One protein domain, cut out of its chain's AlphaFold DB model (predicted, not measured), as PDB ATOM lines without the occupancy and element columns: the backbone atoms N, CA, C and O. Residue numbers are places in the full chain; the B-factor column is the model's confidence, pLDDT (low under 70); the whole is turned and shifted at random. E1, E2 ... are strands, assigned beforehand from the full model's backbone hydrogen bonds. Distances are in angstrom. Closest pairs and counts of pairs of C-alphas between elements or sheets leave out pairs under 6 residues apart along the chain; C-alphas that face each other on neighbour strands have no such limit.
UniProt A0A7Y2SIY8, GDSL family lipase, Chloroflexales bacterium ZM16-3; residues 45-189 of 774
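What this domain is: This is residues 45 to 189 of the 774 residues of the protein "GDSL family lipase" of Chloroflexales bacterium ZM16-3 (UniProt A0A7Y2SIY8). You are looking at a sandwich of strands: a large, strongly twisted sheet of six strands, E6 to E9 with E12 and E11, is covered over part of one face by the four-strand sheet E1 to E4. The short pair E5 and E10 covers another part of that face. The printed part has 145 residues with 12 named strands, E1 to E12 in chain order, and no named helix; it is all strand. The sheets, ordered E1 E2 E3 E4, E5 E10 and E6 E7 E8 E9 E12 E11, are antiparallel. The whole is compact, with a radius of gyration of the C-alphas of 14.4 A and spans of 44 by 32 by 30 A.

How they stand to each other: Start with E1, residues 45 to 50, E2, 53 to 60, E3, 64 to 69, and E4, 72 to 78, a meander, each strand the antiparallel neighbour of the one before. Look for N 48 and O 55 at 2.9 A, N 58 and O 66 at 2.8 A, and N 65 and O 77 at 2.9 A, each within hydrogen-bond range. Next come E5, residues 93 to 96, and its neighbour E10, 153 to 156, with N 94 and O 155 at 2.9 A. E6, 104 to 112, E7, 116 to 125, E8, 128 to 137, and E9, 141 to 148, form a second meander, with N 108 and O 120, N 119 and O 134, and N 133 and O 145 each at 2.8 A. E12, 179 to 188, is beside E9, with N 144 and O 184 at 2.8 A, and forms a hairpin with the edge strand E11, 166 to 176, with N 169 and O 185 at 2.8 A. In this stack of sheets the six-strand sheet is face to face with each of the others: its facing part is 10.5 A from that of E1 to E4, and 8.0 A from that of E5 and E10, centre to centre. The closest C-alphas of E3 and E6, Thr 69 and Leu 107, are 6.4 A apart.

Where its parts are: Find C-alpha 45 at (49.719, -0.324, 5.507), where E1 begins. E6 bends by 53 degrees at residue 109, and E7 by 53 degrees at residue 122. E8 runs 29.0 A, E11 29.4 A, and E12 28.2 A to C-alpha 188 at (51.791, 8.967, 19.612).

The domain as a whole: The two C-alphas farthest apart, Ser 81 and Gly 177, are 45.6 A apart. The printed part has no cut, and its long link is residues 79 to 92. The mean pLDDT of the printed part is 84.4; residues 62, 80 to 82, 159 to 167 and 189 are under 70.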
ATOM      1  N   LEU A  45      51.144  -0.101   5.314       91.50
ATOM      2  CA  LEU A  45      49.719  -0.324   5.507       91.50
ATOM      3  C   LEU A  45      49.356  -1.743   5.106       91.50
ATOM      4  O   LEU A  45      49.772  -2.248   4.065       91.50
ATOM      5  N   SER A  46      48.509  -2.366   5.912       92.19
ATOM      6  CA  SER A  46      47.905  -3.654   5.589       92.19
ATOM      7  C   SER A  46      46.412  -3.617   5.879       92.19
ATOM      8  O   SER A  46      45.960  -3.028   6.860       92.19
ATOM      9  N   ARG A  47      45.616  -4.241   5.009       92.50
ATOM     10  CA  ARG A  47      44.204  -4.489   5.307       92.50
ATOM     11  C   ARG A  47      44.128  -5.688   6.239       92.50
ATOM     12  O   ARG A  47      44.670  -6.744   5.922       92.50
ATOM     13  N   VAL A  48      43.446  -5.526   7.363       92.75
ATOM     14  CA  VAL A  48      43.266  -6.577   8.367       92.75
ATOM     15  C   VAL A  48      41.786  -6.726   8.706       92.75
ATOM     16  O   VAL A  48      40.970  -5.853   8.408       92.75
ATOM     17  N   GLN A  49      41.425  -7.851   9.318       90.31
ATOM     18  CA  GLN A  49      40.110  -8.016   9.929       90.31
ATOM     19  C   GLN A  49      40.217  -7.750  11.424       90.31
ATOM     20  O   GLN A  49      41.123  -8.254  12.084       90.31
ATOM     21  N   SER A  50      39.280  -6.966  11.947       85.69
ATOM     22  CA  SER A  50      39.139  -6.715  13.379       85.69
ATOM     23  C   SER A  50      37.819  -7.301  13.888       85.69
ATOM     24  O   SER A  50      36.911  -7.558  13.090       85.69
ATOM     25  N   PRO A  51      37.634  -7.438  15.212       79.56
ATOM     26  CA  PRO A  51      36.333  -7.785  15.786       79.56
ATOM     27  C   PRO A  51      35.196  -6.818  15.401       79.56
ATOM     28  O   PRO A  51      34.029  -7.177  15.519       79.56
ATOM     29  N   ARG A  52      35.524  -5.602  14.934       81.62
ATOM     30  CA  ARG A  52      34.576  -4.571  14.472       81.62
ATOM     31  C   ARG A  52      34.449  -4.498  12.943       81.62
ATOM     32  O   ARG A  52      33.860  -3.558  12.421       81.62
ATOM     33  N   GLY A  53      34.973  -5.492  12.227       85.62
ATOM     34  CA  GLY A  53      34.922  -5.577  10.769       85.62
ATOM     35  C   GLY A  53      36.227  -5.152  10.085       85.62
ATOM     36  O   GLY A  53      37.292  -5.177  10.718       85.62
ATOM     37  N   PRO A  54      36.161  -4.785   8.790       90.75
ATOM     38  CA  PRO A  54      37.331  -4.414   8.004       90.75
ATOM     39  C   PRO A  54      38.109  -3.262   8.639       90.75
ATOM     40  O   PRO A  54      37.525  -2.259   9.052       90.75
ATOM     41  N   ALA A  55      39.429  -3.407   8.684       94.19
ATOM     42  CA  ALA A  55      40.332  -2.436   9.272       94.19
ATOM     43  C   ALA A  55      41.574  -2.218   8.399       94.19
ATOM     44  O   ALA A  55      41.944  -3.047   7.560       94.19
ATOM     45  N   VAL A  56      42.241  -1.095   8.629       95.38
ATOM     46  CA  VAL A  56      43.576  -0.791   8.126       95.38
ATOM     47  C   VAL A  56      44.521  -0.798   9.315       95.38
ATOM     48  O   VAL A  56      44.294  -0.088  10.294       95.38
ATOM     49  N   ARG A  57      45.574  -1.605   9.234       94.31
ATOM     50  CA  ARG A  57      46.681  -1.576  10.182       94.31
ATOM     51  C   ARG A  57      47.799  -0.730   9.594       94.31
ATOM     52  O   ARG A  57      48.348  -1.084   8.549       94.31
ATOM     53  N   VAL A  58      48.095   0.378  10.260       92.56
ATOM     54  CA  VAL A  58      49.178   1.307   9.927       92.56
ATOM     55  C   VAL A  58      50.332   1.001  10.854       92.56
ATOM     56  O   VAL A  58      50.158   0.996  12.069       92.56
ATOM     57  N   VAL A  59      51.495   0.717  10.293       87.94
ATOM     58  CA  VAL A  59      52.688   0.358  11.050       87.94
ATOM     59  C   VAL A  59      53.767   1.362  10.694       87.94
ATOM     60  O   VAL A  59      54.180   1.419   9.538       87.94
ATOM     61  N   SER A  60      54.209   2.136  11.681       83.12
ATOM     62  CA  SER A  60      55.524   2.766  11.638       83.12
ATOM     63  C   SER A  60      56.471   1.807  12.355       83.12
ATOM     64  O   SER A  60      56.319   1.632  13.573       83.12
ATOM     65  N   PRO A  61      57.350   1.096  11.623       70.56
ATOM     66  CA  PRO A  61      58.240   0.105  12.205       70.56
ATOM     67  C   PRO A  61      58.919   0.656  13.452       70.56
ATOM     68  O   PRO A  61      59.306   1.821  13.489       70.56
ATOM     69  N   GLU A  62      59.038  -0.191  14.475       60.44
ATOM     70  CA  GLU A  62      59.818   0.113  15.682       60.44
ATOM     71  C   GLU A  62      59.221   1.218  16.581       60.44
ATOM     72  O   GLU A  62      59.740   1.464  17.665       60.44
ATOM     73  N   ARG A  63      58.107   1.850  16.175       70.06
ATOM     74  CA  ARG A  63      57.503   2.995  16.879       70.06
ATOM     75  C   ARG A  63      56.085   2.709  17.341       70.06
ATOM     76  O   ARG A  63      55.796   2.741  18.534       70.06
ATOM     77  N   PHE A  64      55.190   2.433  16.397       81.56
ATOM     78  CA  PHE A  64      53.785   2.199  16.709       81.56
ATOM     79  C   PHE A  64      53.083   1.383  15.626       81.56
ATOM     80  O   PHE A  64      53.408   1.452  14.437       81.56
ATOM     81  N   ALA A  65      52.042   0.662  16.031       88.12
ATOM     82  CA  ALA A  65      51.037   0.147  15.115       88.12
ATOM     83  C   ALA A  65      49.647   0.632  15.521       88.12
ATOM     84  O   ALA A  65      49.232   0.447  16.660       88.12
ATOM     85  N   LEU A  66      48.913   1.209  14.574       92.06
ATOM     86  CA  LEU A  66      47.527   1.627  14.746       92.06
ATOM     87  C   LEU A  66      46.608   0.695  13.976       92.06
ATOM     88  O   LEU A  66      46.880   0.356  12.825       92.06
ATOM     89  N   THR A  67      45.484   0.334  14.583       93.31
ATOM     90  CA  THR A  67      44.406  -0.385  13.896       93.31
ATOM     91  C   THR A  67      43.206   0.538  13.755       93.31
ATOM     92  O   THR A  67      42.654   0.995  14.751       93.31
ATOM     93  N   ILE A  68      42.801   0.816  12.516       93.88
ATOM     94  CA  ILE A  68      41.792   1.826  12.180       93.88
ATOM     95  C   ILE A  68      40.629   1.162  11.452       93.88
ATOM     96  O   ILE A  68      40.819   0.454  10.467       93.88
ATOM     97  N   THR A  69      39.416   1.398  11.936       92.69
ATOM     98  CA  THR A  69      38.158   0.914  11.347       92.69
ATOM     99  C   THR A  69      37.350   2.075  10.779       92.69
ATOM    100  O   THR A  69      37.761   3.230  10.869       92.69
ATOM    101  N   GLY A  70      36.169   1.779  10.229       88.44
ATOM    102  CA  GLY A  70      35.217   2.805   9.803       88.44
ATOM    103  C   GLY A  70      34.783   3.757  10.922       88.44
ATOM    104  O   GLY A  70      34.396   4.882  10.630       88.44
ATOM    105  N   ASP A  71      34.926   3.346  12.183       86.12
ATOM    106  CA  ASP A  71      34.554   4.143  13.351       86.12
ATOM    107  C   ASP A  71      35.747   4.847  14.025       86.12
ATOM    108  O   ASP A  71      35.604   5.337  15.144       86.12
ATOM    109  N   GLY A  72      36.933   4.847  13.409       89.31
ATOM    110  CA  GLY A  72      38.149   5.447  13.971       89.31
ATOM    111  C   GLY A  72      39.187   4.428  14.449       89.31
ATOM    112  O   GLY A  72      39.165   3.250  14.071       89.31
ATOM    113  N   ILE A  73      40.134   4.900  15.262       90.81
ATOM    114  CA  ILE A  73      41.289   4.132  15.753       90.81
ATOM    115  C   ILE A  73      40.847   3.249  16.925       90.81
ATOM    116  O   ILE A  73      40.358   3.754  17.928       90.81
ATOM    117  N   ILE A  74      41.008   1.932  16.810       89.69
ATOM    118  CA  ILE A  74      40.533   0.942  17.795       89.69
ATOM    119  C   ILE A  74      41.658   0.207  18.530       89.69
ATOM    120  O   ILE A  74      41.378  -0.629  19.381       89.69
ATOM    121  N   GLY A  75      42.909   0.469  18.162       87.38
ATOM    122  CA  GLY A  75      44.076  -0.134  18.789       87.38
ATOM    123  C   GLY A  75      45.329   0.662  18.466       87.38
ATOM    124  O   GLY A  75      45.458   1.190  17.355       87.38
ATOM    125  N   TRP A  76      46.230   0.716  19.434       87.50
ATOM    126  CA  TRP A  76      47.535   1.346  19.374       87.50
ATOM    127  C   TRP A  76      48.522   0.482  20.147       87.50
ATOM    128  O   TRP A  76      48.473   0.397  21.367       87.50
ATOM    129  N   GLN A  77      49.438  -0.137  19.415       82.44
ATOM    130  CA  GLN A  77      50.505  -0.943  19.976       82.44
ATOM    131  C   GLN A  77      51.813  -0.152  19.955       82.44
ATOM    132  O   GLN A  77      52.220   0.315  18.887       82.44
ATOM    133  N   ASP A  78      52.488  -0.044  21.098       74.12
ATOM    134  CA  ASP A  78      53.902   0.333  21.144       74.12
ATOM    135  C   ASP A  78      54.732  -0.869  20.696       74.12
ATOM    136  O   ASP A  78      54.716  -1.931  21.320       74.12
ATOM    137  N   LEU A  79      55.435  -0.722  19.576       71.62
ATOM    138  CA  LEU A  79      56.199  -1.822  18.991       71.62
ATOM    139  C   LEU A  79      57.524  -2.075  19.715       71.62
ATOM    140  O   LEU A  79      58.062  -3.173  19.578       71.62
ATOM    141  N   ALA A  80      58.026  -1.113  20.497       60.78
ATOM    142  CA  ALA A  80      59.249  -1.289  21.274       60.78
ATOM    143  C   ALA A  80      59.014  -2.191  22.496       60.78
ATOM    144  O   ALA A  80      59.821  -3.079  22.772       60.78
ATOM    145  N   SER A  81      57.898  -1.995  23.207       61.41
ATOM    146  CA  SER A  81      57.515  -2.820  24.366       61.41
ATOM    147  C   SER A  81      56.573  -3.981  24.027       61.41
ATOM    148  O   SER A  81      56.433  -4.919  24.813       61.41
ATOM    149  N   GLY A  82      55.903  -3.925  22.873       67.38
ATOM    150  CA  GLY A  82      54.836  -4.843  22.477       67.38
ATOM    151  C   GLY A  82      53.487  -4.573  23.154       67.38
ATOM    152  O   GLY A  82      52.533  -5.312  22.885       67.38
ATOM    153  N   ALA A  83      53.389  -3.552  24.012       70.12
ATOM    154  CA  ALA A  83      52.195  -3.245  24.793       70.12
ATOM    155  C   ALA A  83      51.065  -2.654  23.935       70.12
ATOM    156  O   ALA A  83      51.303  -1.834  23.051       70.12
ATOM    157  N   GLU A  84      49.824  -3.052  24.225       79.81
ATOM    158  CA  GLU A  84      48.621  -2.381  23.723       79.81
ATOM    159  C   GLU A  84      48.287  -1.216  24.655       79.81
ATOM    160  O   GLU A  84      48.188  -1.392  25.870       79.81
ATOM    161  N   LEU A  85      48.143  -0.030  24.074       76.56
ATOM    162  CA  LEU A  85      48.014   1.236  24.784       76.56
ATOM    163  C   LEU A  85      46.601   1.828  24.677       76.56
ATOM    164  O   LEU A  85      46.263   2.779  25.386       76.56
ATOM    165  N   THR A  86      45.741   1.249  23.833       79.25
ATOM    166  CA  THR A  86      44.312   1.585  23.810       79.25
ATOM    167  C   THR A  86      43.564   0.764  24.852       79.25
ATOM    168  O   THR A  86      43.724  -0.455  24.936       79.25
ATOM    169  N   ARG A  87      42.675   1.410  25.615       78.19
ATOM    170  CA  ARG A  87      41.854   0.704  26.604       78.19
ATOM    171  C   ARG A  87      41.017  -0.397  25.930       78.19
ATOM    172  O   ARG A  87      40.324  -0.107  24.948       78.19
ATOM    173  N   PRO A  88      40.978  -1.629  26.474       78.00
ATOM    174  CA  PRO A  88      40.198  -2.716  25.898       78.00
ATOM    175  C   PRO A  88      38.738  -2.328  25.636       78.00
ATOM    176  O   PRO A  88      38.020  -1.873  26.527       78.00
ATOM    177  N   GLY A  89      38.291  -2.516  24.392       79.12
ATOM    178  CA  GLY A  89      36.922  -2.223  23.965       79.12
ATOM    179  C   GLY A  89      36.620  -0.747  23.681       79.12
ATOM    180  O   GLY A  89      35.508  -0.455  23.234       79.12
ATOM    181  N   GLN A  90      37.572   0.168  23.872       83.12
ATOM    182  CA  GLN A  90      37.422   1.585  23.524       83.12
ATOM    183  C   GLN A  90      38.034   1.916  22.158       83.12
ATOM    184  O   GLN A  90      38.545   1.044  21.455       83.12
ATOM    185  N   ARG A  91      37.874   3.170  21.733       86.50
ATOM    186  CA  ARG A  91      38.565   3.753  20.577       86.50
ATOM    187  C   ARG A  91      39.653   4.660  21.121       86.50
ATOM    188  O   ARG A  91      39.372   5.362  22.075       86.50
ATOM    189  N   LEU A  92      40.832   4.696  20.509       85.31
ATOM    190  CA  LEU A  92      41.878   5.618  20.948       85.31
ATOM    191  C   LEU A  92      41.377   7.065  20.890       85.31
ATOM    192  O   LEU A  92      41.522   7.786  21.864       85.31
ATOM    193  N   ILE A  93      40.733   7.456  19.785       85.31
ATOM    194  CA  ILE A  93      39.998   8.722  19.691       85.31
ATOM    195  C   ILE A  93      38.530   8.419  19.403       85.31
ATOM    196  O   ILE A  93      38.204   7.789  18.389       85.31
ATOM    197  N   ALA A  94      37.642   8.884  20.276       86.31
ATOM    198  CA  ALA A  94      36.201   8.838  20.086       86.31
ATOM    199  C   ALA A  94      35.679  10.223  19.683       86.31
ATOM    200  O   ALA A  94      35.916  11.202  20.382       86.31
ATOM    201  N   HIS A  95      34.942  10.293  18.571       90.31
ATOM    202  CA  HIS A  95      34.257  11.508  18.127       90.31
ATOM    203  C   HIS A  95      32.757  11.388  18.406       90.31
ATOM    204  O   HIS A  95      32.162  10.346  18.114       90.31
ATOM    205  N   SER A  96      32.135  12.441  18.931       91.44
ATOM    206  CA  SER A  96      30.700  12.465  19.226       91.44
ATOM    207  C   SER A  96      30.050  13.814  18.948       91.44
ATOM    208  O   SER A  96      30.699  14.856  18.998       91.44
ATOM    209  N   GLY A  97      28.747  13.797  18.678       89.88
ATOM    210  CA  GLY A  97      27.952  15.005  18.462       89.88
ATOM    211  C   GLY A  97      27.529  15.702  19.751       89.88
ATOM    212  O   GLY A  97      27.801  15.209  20.847       89.88
ATOM    213  N   PRO A  98      26.790  16.820  19.636       87.06
ATOM    214  CA  PRO A  98      26.272  17.555  20.790       87.06
ATOM    215  C   PRO A  98      25.342  16.732  21.697       87.06
ATOM    216  O   PRO A  98      25.234  17.029  22.883       87.06
ATOM    217  N   GLY A  99      24.674  15.702  21.161       85.88
ATOM    218  CA  GLY A  99      23.835  14.765  21.915       85.88
ATOM    219  C   GLY A  99      24.581  13.525  22.418       85.88
ATOM    220  O   GLY A  99      23.939  12.568  22.849       85.88
ATOM    221  N   ALA A 100      25.919  13.526  22.364       86.38
ATOM    222  CA  ALA A 100      26.791  12.389  22.668       86.38
ATOM    223  C   ALA A 100      26.583  11.163  21.752       86.38
ATOM    224  O   ALA A 100      26.999  10.052  22.088       86.38
ATOM    225  N   GLU A 101      25.975  11.339  20.573       92.69
ATOM    226  CA  GLU A 101      25.917  10.283  19.567       92.69
ATOM    227  C   GLU A 101      27.326  10.020  19.017       92.69
ATOM    228  O   GLU A 101      27.987  10.969  18.586       92.69
ATOM    229  N   PRO A 102      27.813   8.767  19.003       92.19
ATOM    230  CA  PRO A 102      29.144   8.468  18.497       92.19
ATOM    231  C   PRO A 102      29.191   8.584  16.973       92.19
ATOM    232  O   PRO A 102      28.212   8.291  16.281       92.19
ATOM    233  N   PHE A 103      30.361   8.938  16.448       93.19
ATOM    234  CA  PHE A 103      30.663   8.775  15.035       93.19
ATOM    235  C   PHE A 103      30.610   7.293  14.658       93.19
ATOM    236  O   PHE A 103      31.241   6.445  15.299       93.19
ATOM    237  N   VAL A 104      29.851   6.998  13.606       92.25
ATOM    238  CA  VAL A 104      29.774   5.677  12.984       92.25
ATOM    239  C   VAL A 104      30.040   5.854  11.503       92.25
ATOM    240  O   VAL A 104      29.385   6.668  10.842       92.25
ATOM    241  N   GLY A 105      31.000   5.104  10.977       91.88
ATOM    242  CA  GLY A 105      31.488   5.347   9.629       91.88
ATOM    243  C   GLY A 105      31.989   4.112   8.910       91.88
ATOM    244  O   GLY A 105      31.893   2.972   9.360       91.88
ATOM    245  N   THR A 106      32.518   4.364   7.722       92.62
ATOM    246  CA  THR A 106      33.125   3.361   6.852       92.62
ATOM    247  C   THR A 106      34.482   3.852   6.373       92.62
ATOM    248  O   THR A 106      34.693   5.054   6.193       92.62
ATOM    249  N   LEU A 107      35.406   2.909   6.176       93.12
ATOM    250  CA  LEU A 107      36.715   3.184   5.592       93.12
ATOM    251  C   LEU A 107      36.551   3.602   4.129       93.12
ATOM    252  O   LEU A 107      36.010   2.845   3.321       93.12
ATOM    253  N   GLY A 108      37.028   4.800   3.811       90.00
ATOM    254  CA  GLY A 108      37.085   5.366   2.472       90.00
ATOM    255  C   GLY A 108      38.439   5.124   1.806       90.00
ATOM    256  O   GLY A 108      38.924   3.990   1.739       90.00
ATOM    257  N   SER A 109      39.029   6.191   1.262       91.19
ATOM    258  CA  SER A 109      40.332   6.136   0.601       91.19
ATOM    259  C   SER A 109      41.468   5.963   1.607       91.19
ATOM    260  O   SER A 109      41.404   6.389   2.762       91.19
ATOM    261  N   VAL A 110      42.516   5.293   1.137       92.06
ATOM    262  CA  VAL A 110      43.737   5.021   1.884       92.06
ATOM    263  C   VAL A 110      44.897   5.299   0.943       92.06
ATOM    264  O   VAL A 110      45.014   4.652  -0.097       92.06
ATOM    265  N   GLU A 111      45.728   6.258   1.312       90.69
ATOM    266  CA  GLU A 111      46.935   6.656   0.595       90.69
ATOM    267  C   GLU A 111      48.124   6.513   1.539       90.69
ATOM    268  O   GLU A 111      48.000   6.729   2.746       90.69
ATOM    269  N   SER A 112      49.286   6.141   1.013       89.31
ATOM    270  CA  SER A 112      50.478   6.016   1.842       89.31
ATOM    271  C   SER A 112      51.765   6.181   1.064       89.31
ATOM    272  O   SER A 112      51.887   5.692  -0.058       89.31
ATOM    273  N   SER A 113      52.744   6.775   1.728       89.25
ATOM    274  CA  SER A 113      54.160   6.720   1.401       89.25
ATOM    275  C   SER A 113      54.936   6.143   2.589       89.25
ATOM    276  O   SER A 113      54.366   5.853   3.641       89.25
ATOM    277  N   THR A 114      56.253   6.026   2.441       85.06
ATOM    278  CA  THR A 114      57.174   5.708   3.545       85.06
ATOM    279  C   THR A 114      57.130   6.749   4.668       85.06
ATOM    280  O   THR A 114      57.453   6.437   5.808       85.06
ATOM    281  N   VAL A 115      56.707   7.981   4.381       86.94
ATOM    282  CA  VAL A 115      56.712   9.092   5.342       86.94
ATOM    283  C   VAL A 115      55.355   9.282   6.014       86.94
ATOM    284  O   VAL A 115      55.293   9.643   7.191       86.94
ATOM    285  N   ARG A 116      54.263   9.062   5.272       90.50
ATOM    286  CA  ARG A 116      52.918   9.472   5.683       90.50
ATOM    287  C   ARG A 116      51.846   8.505   5.196       90.50
ATOM    288  O   ARG A 116      51.843   8.135   4.027       90.50
ATOM    289  N   ALA A 117      50.874   8.174   6.044       92.31
ATOM    290  CA  ALA A 117      49.594   7.601   5.624       92.31
ATOM    291  C   ALA A 117      48.491   8.660   5.675       92.31
ATOM    292  O   ALA A 117      48.469   9.493   6.575       92.31
ATOM    293  N   ARG A 118      47.534   8.592   4.754       94.31
ATOM    294  CA  ARG A 118      46.287   9.352   4.807       94.31
ATOM    295  C   ARG A 118      45.114   8.392   4.675       94.31
ATOM    296  O   ARG A 118      45.032   7.635   3.711       94.31
ATOM    297  N   ILE A 119      44.217   8.414   5.650       95.38
ATOM    298  CA  ILE A 119      43.050   7.532   5.720       95.38
ATOM    299  C   ILE A 119      41.812   8.394   5.890       95.38
ATOM    300  O   ILE A 119      41.705   9.157   6.849       95.38
ATOM    301  N   GLU A 120      40.863   8.259   4.973       96.12
ATOM    302  CA  GLU A 120      39.597   8.978   5.036       96.12
ATOM    303  C   GLU A 120      38.476   8.057   5.500       96.12
ATOM    304  O   GLU A 120      38.282   6.968   4.963       96.12
ATOM    305  N   LEU A 121      37.702   8.518   6.475       95.12
ATOM    306  CA  LEU A 121      36.466   7.896   6.924       95.12
ATOM    307  C   LEU A 121      35.289   8.777   6.524       95.12
ATOM    308  O   LEU A 121      35.346  10.007   6.601       95.12
ATOM    309  N   SER A 122      34.201   8.142   6.106       95.31
ATOM    310  CA  SER A 122      32.928   8.813   5.835       95.31
ATOM    311  C   SER A 122      31.834   8.151   6.653       95.31
ATOM    312  O   SER A 122      31.731   6.921   6.673       95.31
ATOM    313  N   GLY A 123      31.029   8.958   7.333       95.12
ATOM    314  CA  GLY A 123      30.040   8.459   8.273       95.12
ATOM    315  C   GLY A 123      29.078   9.532   8.752       95.12
ATOM    316  O   GLY A 123      28.877  10.557   8.097       95.12
ATOM    317  N   PHE A 124      28.473   9.268   9.904       95.56
ATOM    318  CA  PHE A 124      27.466  10.129  10.503       95.56
ATOM    319  C   PHE A 124      27.644  10.228  12.013       95.56
ATOM    320  O   PHE A 124      28.135   9.309  12.669       95.56
ATOM    321  N   VAL A 125      27.172  11.347  12.549       93.19
ATOM    322  CA  VAL A 125      26.924  11.571  13.970       93.19
ATOM    323  C   VAL A 125      25.455  11.967  14.094       93.19
ATOM    324  O   VAL A 125      25.043  13.031  13.624       93.19
ATOM    325  N   GLY A 126      24.631  11.069  14.635       92.12
ATOM    326  CA  GLY A 126      23.177  11.205  14.545       92.12
ATOM    327  C   GLY A 126      22.722  11.295  13.080       92.12
ATOM    328  O   GLY A 126      22.956  10.378  12.296       92.12
ATOM    329  N   ALA A 127      22.088  12.409  12.703       91.62
ATOM    330  CA  ALA A 127      21.644  12.676  11.328       91.62
ATOM    331  C   ALA A 127      22.641  13.510  10.496       91.62
ATOM    332  O   ALA A 127      22.363  13.832   9.339       91.62
ATOM    333  N   HIS A 128      23.779  13.900  11.072       94.50
ATOM    334  CA  HIS A 128      24.716  14.826  10.445       94.50
ATOM    335  C   HIS A 128      25.847  14.069   9.739       94.50
ATOM    336  O   HIS A 128      26.491  13.235  10.376       94.50
ATOM    337  N   PRO A 129      26.106  14.330   8.443       95.44
ATOM    338  CA  PRO A 129      27.219  13.711   7.732       95.44
ATOM    339  C   PRO A 129      28.551  14.245   8.256       95.44
ATOM    340  O   PRO A 129      28.721  15.455   8.412       95.44
ATOM    341  N   VAL A 130      29.497  13.336   8.482       95.69
ATOM    342  CA  VAL A 130      30.841  13.645   8.977       95.69
ATOM    343  C   VAL A 130      31.880  12.963   8.095       95.69
ATOM    344  O   VAL A 130      31.755  11.780   7.760       95.69
ATOM    345  N   ARG A 131      32.932  13.705   7.744       95.62
ATOM    346  CA  ARG A 131      34.152  13.155   7.144       95.62
ATOM    347  C   ARG A 131      35.308  13.348   8.113       95.62
ATOM    348  O   ARG A 131      35.545  14.475   8.538       95.62
ATOM    349  N   ALA A 132      36.010  12.269   8.435       95.19
ATOM    350  CA  ALA A 132      37.213  12.307   9.259       95.19
ATOM    351  C   ALA A 132      38.419  11.911   8.404       95.19
ATOM    352  O   ALA A 132      38.399  10.857   7.769       95.19
ATOM    353  N   THR A 133      39.460  12.734   8.379       95.31
ATOM    354  CA  THR A 133      40.714  12.435   7.680       95.31
ATOM    355  C   THR A 133      41.826  12.280   8.702       95.31
ATOM    356  O   THR A 133      42.165  13.242   9.385       95.31
ATOM    357  N   TYR A 134      42.417  11.089   8.770       94.31
ATOM    358  CA  TYR A 134      43.606  10.810   9.569       94.31
ATOM    359  C   TYR A 134      44.841  10.927   8.685       94.31
ATOM    360  O   TYR A 134      44.984  10.167   7.728       94.31
ATOM    361  N   THR A 135      45.741  11.848   9.011       92.31
ATOM    362  CA  THR A 135      47.058  11.960   8.375       92.31
ATOM    363  C   THR A 135      48.127  11.580   9.387       92.31
ATOM    364  O   THR A 135      48.300  12.258  10.390       92.31
ATOM    365  N   ILE A 136      48.827  10.485   9.129       90.81
ATOM    366  CA  ILE A 136      49.685   9.771  10.072       90.81
ATOM    367  C   ILE A 136      51.118   9.890   9.585       90.81
ATOM    368  O   ILE A 136      51.426   9.380   8.513       90.81
ATOM    369  N   TRP A 137      51.980  10.540  10.351       87.56
ATOM    370  CA  TRP A 137      53.401  10.664  10.052       87.56
ATOM    371  C   TRP A 137      54.191   9.536  10.701       87.56
ATOM    372  O   TRP A 137      53.850   9.060  11.787       87.56
ATOM    373  N   ALA A 138      55.271   9.115  10.045       83.44
ATOM    374  CA  ALA A 138      56.128   8.041  10.538       83.44
ATOM    375  C   ALA A 138      56.730   8.352  11.920       83.44
ATOM    376  O   ALA A 138      57.025   7.426  12.679       83.44
ATOM    377  N   GLY A 139      56.844   9.639  12.269       75.88
ATOM    378  CA  GLY A 139      57.293  10.104  13.576       75.88
ATOM    379  C   GLY A 139      56.317   9.867  14.738       75.88
ATOM    380  O   GLY A 139      56.733   9.924  15.890       75.88
ATOM    381  N   GLY A 140      55.050   9.531  14.470       78.44
ATOM    382  CA  GLY A 140      54.023   9.349  15.510       78.44
ATOM    383  C   GLY A 140      53.023  10.492  15.608       78.44
ATOM    384  O   GLY A 140      52.119  10.442  16.430       78.44
ATOM    385  N   GLN A 141      53.123  11.507  14.756       82.06
ATOM    386  CA  GLN A 141      52.171  12.615  14.707       82.06
ATOM    387  C   GLN A 141      50.966  12.243  13.831       82.06
ATOM    388  O   GLN A 141      51.115  11.867  12.666       82.06
ATOM    389  N   LEU A 142      49.763  12.373  14.379       87.81
ATOM    390  CA  LEU A 142      48.481  12.138  13.730       87.81
ATOM    391  C   LEU A 142      47.681  13.432  13.650       87.81
ATOM    392  O   LEU A 142      47.241  13.960  14.661       87.81
ATOM    393  N   ILE A 143      47.369  13.887  12.448       89.12
ATOM    394  CA  ILE A 143      46.390  14.955  12.255       89.12
ATOM    395  C   ILE A 143      45.027  14.315  12.039       89.12
ATOM    396  O   ILE A 143      44.898  13.404  11.218       89.12
ATOM    397  N   VAL A 144      44.014  14.820  12.736       91.56
ATOM    398  CA  VAL A 144      42.613  14.458  12.523       91.56
ATOM    399  C   VAL A 144      41.864  15.695  12.055       91.56
ATOM    400  O   VAL A 144      41.640  16.621  12.828       91.56
ATOM    401  N   GLU A 145      41.476  15.717  10.783       93.56
ATOM    402  CA  GLU A 145      40.578  16.747  10.256       93.56
ATOM    403  C   GLU A 145      39.145  16.220  10.249       93.56
ATOM    404  O   GLU A 145      38.831  15.251   9.553       93.56
ATOM    405  N   LEU A 146      38.264  16.876  10.996       94.19
ATOM    406  CA  LEU A 146      36.844  16.562  11.065       94.19
ATOM    407  C   LEU A 146      36.056  17.617  10.298       94.19
ATOM    408  O   LEU A 146      36.119  18.802  10.611       94.19
ATOM    409  N   ARG A 147      35.286  17.191   9.296       95.56
ATOM    410  CA  ARG A 147      34.384  18.057   8.524       95.56
ATOM    411  C   ARG A 147      32.946  17.670   8.821       95.56
ATOM    412  O   ARG A 147      32.553  16.533   8.552       95.56
ATOM    413  N   SER A 148      32.184  18.599   9.385       94.94
ATOM    414  CA  SER A 148      30.829  18.356   9.883       94.94
ATOM    415  C   SER A 148      29.986  19.635   9.837       94.94
ATOM    416  O   SER A 148      30.519  20.723  10.034       94.94
ATOM    417  N   PRO A 149      28.661  19.566   9.615       93.69
ATOM    418  CA  PRO A 149      27.783  20.730   9.764       93.69
ATOM    419  C   PRO A 149      27.519  21.105  11.235       93.69
ATOM    420  O   PRO A 149      26.934  22.152  11.501       93.69
ATOM    421  N   VAL A 150      27.910  20.254  12.188       91.06
ATOM    422  CA  VAL A 150      27.750  20.471  13.635       91.06
ATOM    423  C   VAL A 150      29.093  20.365  14.351       91.06
ATOM    424  O   VAL A 150      29.986  19.661  13.882       91.06
ATOM    425  N   ALA A 151      29.220  21.036  15.497       88.75
ATOM    426  CA  ALA A 151      30.385  20.893  16.366       88.75
ATOM    427  C   ALA A 151      30.503  19.453  16.878       88.75
ATOM    428  O   ALA A 151      29.491  18.840  17.240       88.75
ATOM    429  N   LEU A 152      31.728  18.933  16.905       89.38
ATOM    430  CA  LEU A 152      32.024  17.608  17.430       89.38
ATOM    431  C   LEU A 152      32.841  17.738  18.716       89.38
ATOM    432  O   LEU A 152      33.584  18.692  18.926       89.38
ATOM    433  N   SER A 153      32.677  16.764  19.600       86.00
ATOM    434  CA  SER A 153      33.564  16.545  20.736       86.00
ATOM    435  C   SER A 153      34.470  15.365  20.411       86.00
ATOM    436  O   SER A 153      34.009  14.378  19.832       86.00
ATOM    437  N   SER A 154      35.750  15.478  20.755       86.50
ATOM    438  CA  SER A 154      36.732  14.408  20.592       86.50
ATOM    439  C   SER A 154      37.359  14.080  21.939       86.50
ATOM    440  O   SER A 154      37.772  14.987  22.659       86.50
ATOM    441  N   GLN A 155      37.422  12.794  22.272       81.38
ATOM    442  CA  GLN A 155      37.972  12.289  23.526       81.38
ATOM    443  C   GLN A 155      39.063  11.253  23.239       81.38
ATOM    444  O   GLN A 155      38.872  10.374  22.399       81.38
ATOM    445  N   LEU A 156      40.189  11.362  23.948       79.12
ATOM    446  CA  LEU A 156      41.281  10.389  23.945       79.12
ATOM    447  C   LEU A 156      41.028   9.328  25.034       79.12
ATOM    448  O   LEU A 156      40.896   9.681  26.207       79.12
ATOM    449  N   ASP A 157      40.979   8.040  24.679       77.06
ATOM    450  CA  ASP A 157      40.792   6.935  25.635       77.06
ATOM    451  C   ASP A 157      42.021   6.011  25.697       77.06
ATOM    452  O   ASP A 157      42.145   5.025  24.962       77.06
ATOM    453  N   LEU A 158      42.911   6.299  26.648       71.25
ATOM    454  CA  LEU A 158      44.099   5.490  26.934       71.25
ATOM    455  C   LEU A 158      43.805   4.343  27.912       71.25
ATOM    456  O   LEU A 158      42.943   4.441  28.808       71.25
ATOM    457  N   ASP A 159      44.546   3.242  27.762       66.69
ATOM    458  CA  ASP A 159      44.632   2.231  28.816       66.69
ATOM    459  C   ASP A 159      45.222   2.893  30.083       66.69
ATOM    460  O   ASP A 159      46.215   3.611  29.984       66.69
ATOM    461  N   PRO A 160      44.641   2.713  31.284       55.44
ATOM    462  CA  PRO A 160      45.211   3.255  32.520       55.44
ATOM    463  C   PRO A 160      46.635   2.760  32.824       55.44
ATOM    464  O   PRO A 160      47.378   3.434  33.528       55.44
ATOM    465  N   ALA A 161      47.025   1.589  32.316       49.81
ATOM    466  CA  ALA A 161      48.394   1.073  32.361       49.81
ATOM    467  C   ALA A 161      49.281   1.620  31.227       49.81
ATOM    468  O   ALA A 161      50.481   1.369  31.226       49.81
ATOM    469  N   ALA A 162      48.695   2.363  30.293       50.91
ATOM    470  CA  ALA A 162      49.335   3.123  29.230       50.91
ATOM    471  C   ALA A 162      49.048   4.618  29.391       50.91
ATOM    472  O   ALA A 162      48.949   5.326  28.392       50.91
ATOM    473  N   SER A 163      48.849   5.094  30.632       43.88
ATOM    474  CA  SER A 163      48.321   6.429  30.985       43.88
ATOM    475  C   SER A 163      49.158   7.606  30.491       43.88
ATOM    476  O   SER A 163      48.962   8.746  30.903       43.88
ATOM    477  N   THR A 164      50.147   7.312  29.674       49.53
ATOM    478  CA  THR A 164      51.268   8.116  29.324       49.53
ATOM    479  C   THR A 164      51.630   7.689  27.893       49.53
ATOM    480  O   THR A 164      51.767   6.490  27.639       49.53
ATOM    481  N   GLY A 165      51.719   8.642  26.961       55.62
ATOM    482  CA  GLY A 165      52.230   8.389  25.607       55.62
ATOM    483  C   GLY A 165      51.459   8.997  24.456       55.62
ATOM    484  O   GLY A 165      51.902   8.866  23.318       55.62
ATOM    485  N   ALA A 166      50.334   9.657  24.724       66.94
ATOM    486  CA  ALA A 166      49.665  10.433  23.702       66.94
ATOM    487  C   ALA A 166      48.986  11.677  24.270       66.94
ATOM    488  O   ALA A 166      48.416  11.618  25.357       66.94
ATOM    489  N   THR A 167      49.030  12.774  23.513       67.62
ATOM    490  CA  THR A 167      48.214  13.976  23.748       67.62
ATOM    491  C   THR A 167      47.329  14.236  22.547       67.62
ATOM    492  O   THR A 167      47.714  13.907  21.422       67.62
ATOM    493  N   LEU A 168      46.181  14.866  22.776       74.19
ATOM    494  CA  LEU A 168      45.297  15.338  21.720       74.19
ATOM    495  C   LEU A 168      45.107  16.852  21.850       74.19
ATOM    496  O   LEU A 168      44.368  17.305  22.720       74.19
ATOM    497  N   ASP A 169      45.698  17.608  20.929       71.31
ATOM    498  CA  ASP A 169      45.579  19.065  20.879       71.31
ATOM    499  C   ASP A 169      44.589  19.499  19.799       71.31
ATOM    500  O   ASP A 169      44.549  18.942  18.699       71.31
ATOM    501  N   GLN A 170      43.813  20.544  20.080       78.06
ATOM    502  CA  GLN A 170      42.985  21.199  19.075       78.06
ATOM    503  C   GLN A 170      43.747  22.377  18.465       78.06
ATOM    504  O   GLN A 170      43.954  23.396  19.114       78.06
ATOM    505  N   LEU A 171      44.120  22.249  17.193       72.44
ATOM    506  CA  LEU A 171      44.937  23.243  16.491       72.44
ATOM    507  C   LEU A 171      44.107  24.398  15.927       72.44
ATOM    508  O   LEU A 171      44.600  25.513  15.772       72.44
ATOM    509  N   GLY A 172      42.844  24.145  15.578       78.50
ATOM    510  CA  GLY A 172      41.998  25.193  15.029       78.50
ATOM    511  C   GLY A 172      40.618  24.736  14.587       78.50
ATOM    512  O   GLY A 172      40.318  23.545  14.480       78.50
ATOM    513  N   VAL A 173      39.773  25.733  14.325       85.44
ATOM    514  CA  VAL A 173      38.432  25.568  13.765       85.44
ATOM    515  C   VAL A 173      38.229  26.598  12.667       85.44
ATOM    516  O   VAL A 173      38.444  27.789  12.890       85.44
ATOM    517  N   VAL A 174      37.781  26.148  11.498       88.19
ATOM    518  CA  VAL A 174      37.459  27.017  10.361       88.19
ATOM    519  C   VAL A 174      36.072  26.679   9.829       88.19
ATOM    520  O   VAL A 174      35.776  25.523   9.538       88.19
ATOM    521  N   ASP A 175      35.232  27.695   9.644       88.69
ATOM    522  CA  ASP A 175      33.926  27.542   9.004       88.69
ATOM    523  C   ASP A 175      34.032  27.805   7.493       88.69
ATOM    524  O   ASP A 175      34.382  28.900   7.047       88.69
ATOM    525  N   LEU A 176      33.703  26.797   6.683       86.25
ATOM    526  CA  LEU A 176      33.752  26.827   5.221       86.25
ATOM    527  C   LEU A 176      32.371  26.504   4.639       86.25
ATOM    528  O   LEU A 176      32.017  25.345   4.431       86.25
ATOM    529  N   GLY A 177      31.572  27.536   4.352       79.31
ATOM    530  CA  GLY A 177      30.333  27.385   3.572       79.31
ATOM    531  C   GLY A 177      29.279  26.460   4.199       79.31
ATOM    532  O   GLY A 177      28.656  25.677   3.487       79.31
ATOM    533  N   GLY A 178      29.087  26.528   5.522       83.62
ATOM    534  CA  GLY A 178      28.138  25.676   6.260       83.62
ATOM    535  C   GLY A 178      28.710  24.323   6.703       83.62
ATOM    536  O   GLY A 178      27.981  23.496   7.248       83.62
ATOM    537  N   GLN A 179      30.004  24.099   6.478       88.06
ATOM    538  CA  GLN A 179      30.777  23.007   7.060       88.06
ATOM    539  C   GLN A 179      31.778  23.592   8.050       88.06
ATOM    540  O   GLN A 179      32.564  24.468   7.696       88.06
ATOM    541  N   ARG A 180      31.769  23.081   9.272       91.75
ATOM    542  CA  ARG A 180      32.795  23.331  10.275       91.75
ATOM    543  C   ARG A 180      33.923  22.326  10.062       91.75
ATOM    544  O   ARG A 180      33.667  21.125   9.937       91.75
ATOM    545  N   VAL A 181      35.151  22.822   9.973       92.06
ATOM    546  CA  VAL A 181      36.372  22.019   9.884       92.06
ATOM    547  C   VAL A 181      37.131  22.170  11.189       92.06
ATOM    548  O   VAL A 181      37.595  23.263  11.507       92.06
ATOM    549  N   GLU A 182      37.228  21.088  11.950       90.75
ATOM    550  CA  GLU A 182      38.003  21.018  13.187       90.75
ATOM    551  C   GLU A 182      39.285  20.233  12.914       90.75
ATOM    552  O   GLU A 182      39.230  19.131  12.365       90.75
ATOM    553  N   THR A 183      40.431  20.799  13.287       86.94
ATOM    554  CA  THR A 183      41.737  20.153  13.123       86.94
ATOM    555  C   THR A 183      42.311  19.830  14.492       86.94
ATOM    556  O   THR A 183      42.503  20.721  15.321       86.94
ATOM    557  N   LEU A 184      42.598  18.549  14.708       84.69
ATOM    558  CA  LEU A 184      43.217  18.022  15.917       84.69
ATOM    559  C   LEU A 184      44.589  17.434  15.579       84.69
ATOM    560  O   LEU A 184      44.783  16.912  14.480       84.69
ATOM    561  N   MET A 185      45.509  17.463  16.535       81.62
ATOM    562  CA  MET A 185      46.775  16.742  16.484       81.62
ATOM    563  C   MET A 185      46.816  15.745  17.639       81.62
ATOM    564  O   MET A 185      46.879  16.134  18.799       81.62
ATOM    565  N   LEU A 186      46.777  14.458  17.315       79.62
ATOM    566  CA  LEU A 186      47.170  13.396  18.225       79.62
ATOM    567  C   LEU A 186      48.661  13.158  18.048       79.62
ATOM    568  O   LEU A 186      49.116  12.929  16.934       79.62
ATOM    569  N   TYR A 187      49.417  13.115  19.124       75.06
ATOM    570  CA  TYR A 187      50.793  12.658  19.053       75.06
ATOM    571  C   TYR A 187      50.926  11.305  19.756       75.06
ATOM    572  O   TYR A 187      50.345  11.119  20.815       75.06
ATOM    573  N   LEU A 188      51.639  10.352  19.153       73.19
ATOM    574  CA  LEU A 188      51.791   8.967  19.612       73.19
ATOM    575  C   LEU A 188      53.232   8.677  19.982       73.19
ATOM    576  O   LEU A 188      54.109   8.879  19.144       73.19
ATOM    577  N   ASN A 189      53.461   8.107  21.163       57.56
ATOM    578  CA  ASN A 189      54.743   7.601  21.677       57.56
ATOM    579  C   ASN A 189      55.938   8.582  21.609       57.56
ATOM    580  O   ASN A 189      57.027   8.271  22.076       57.56
TER     581      ASN A 189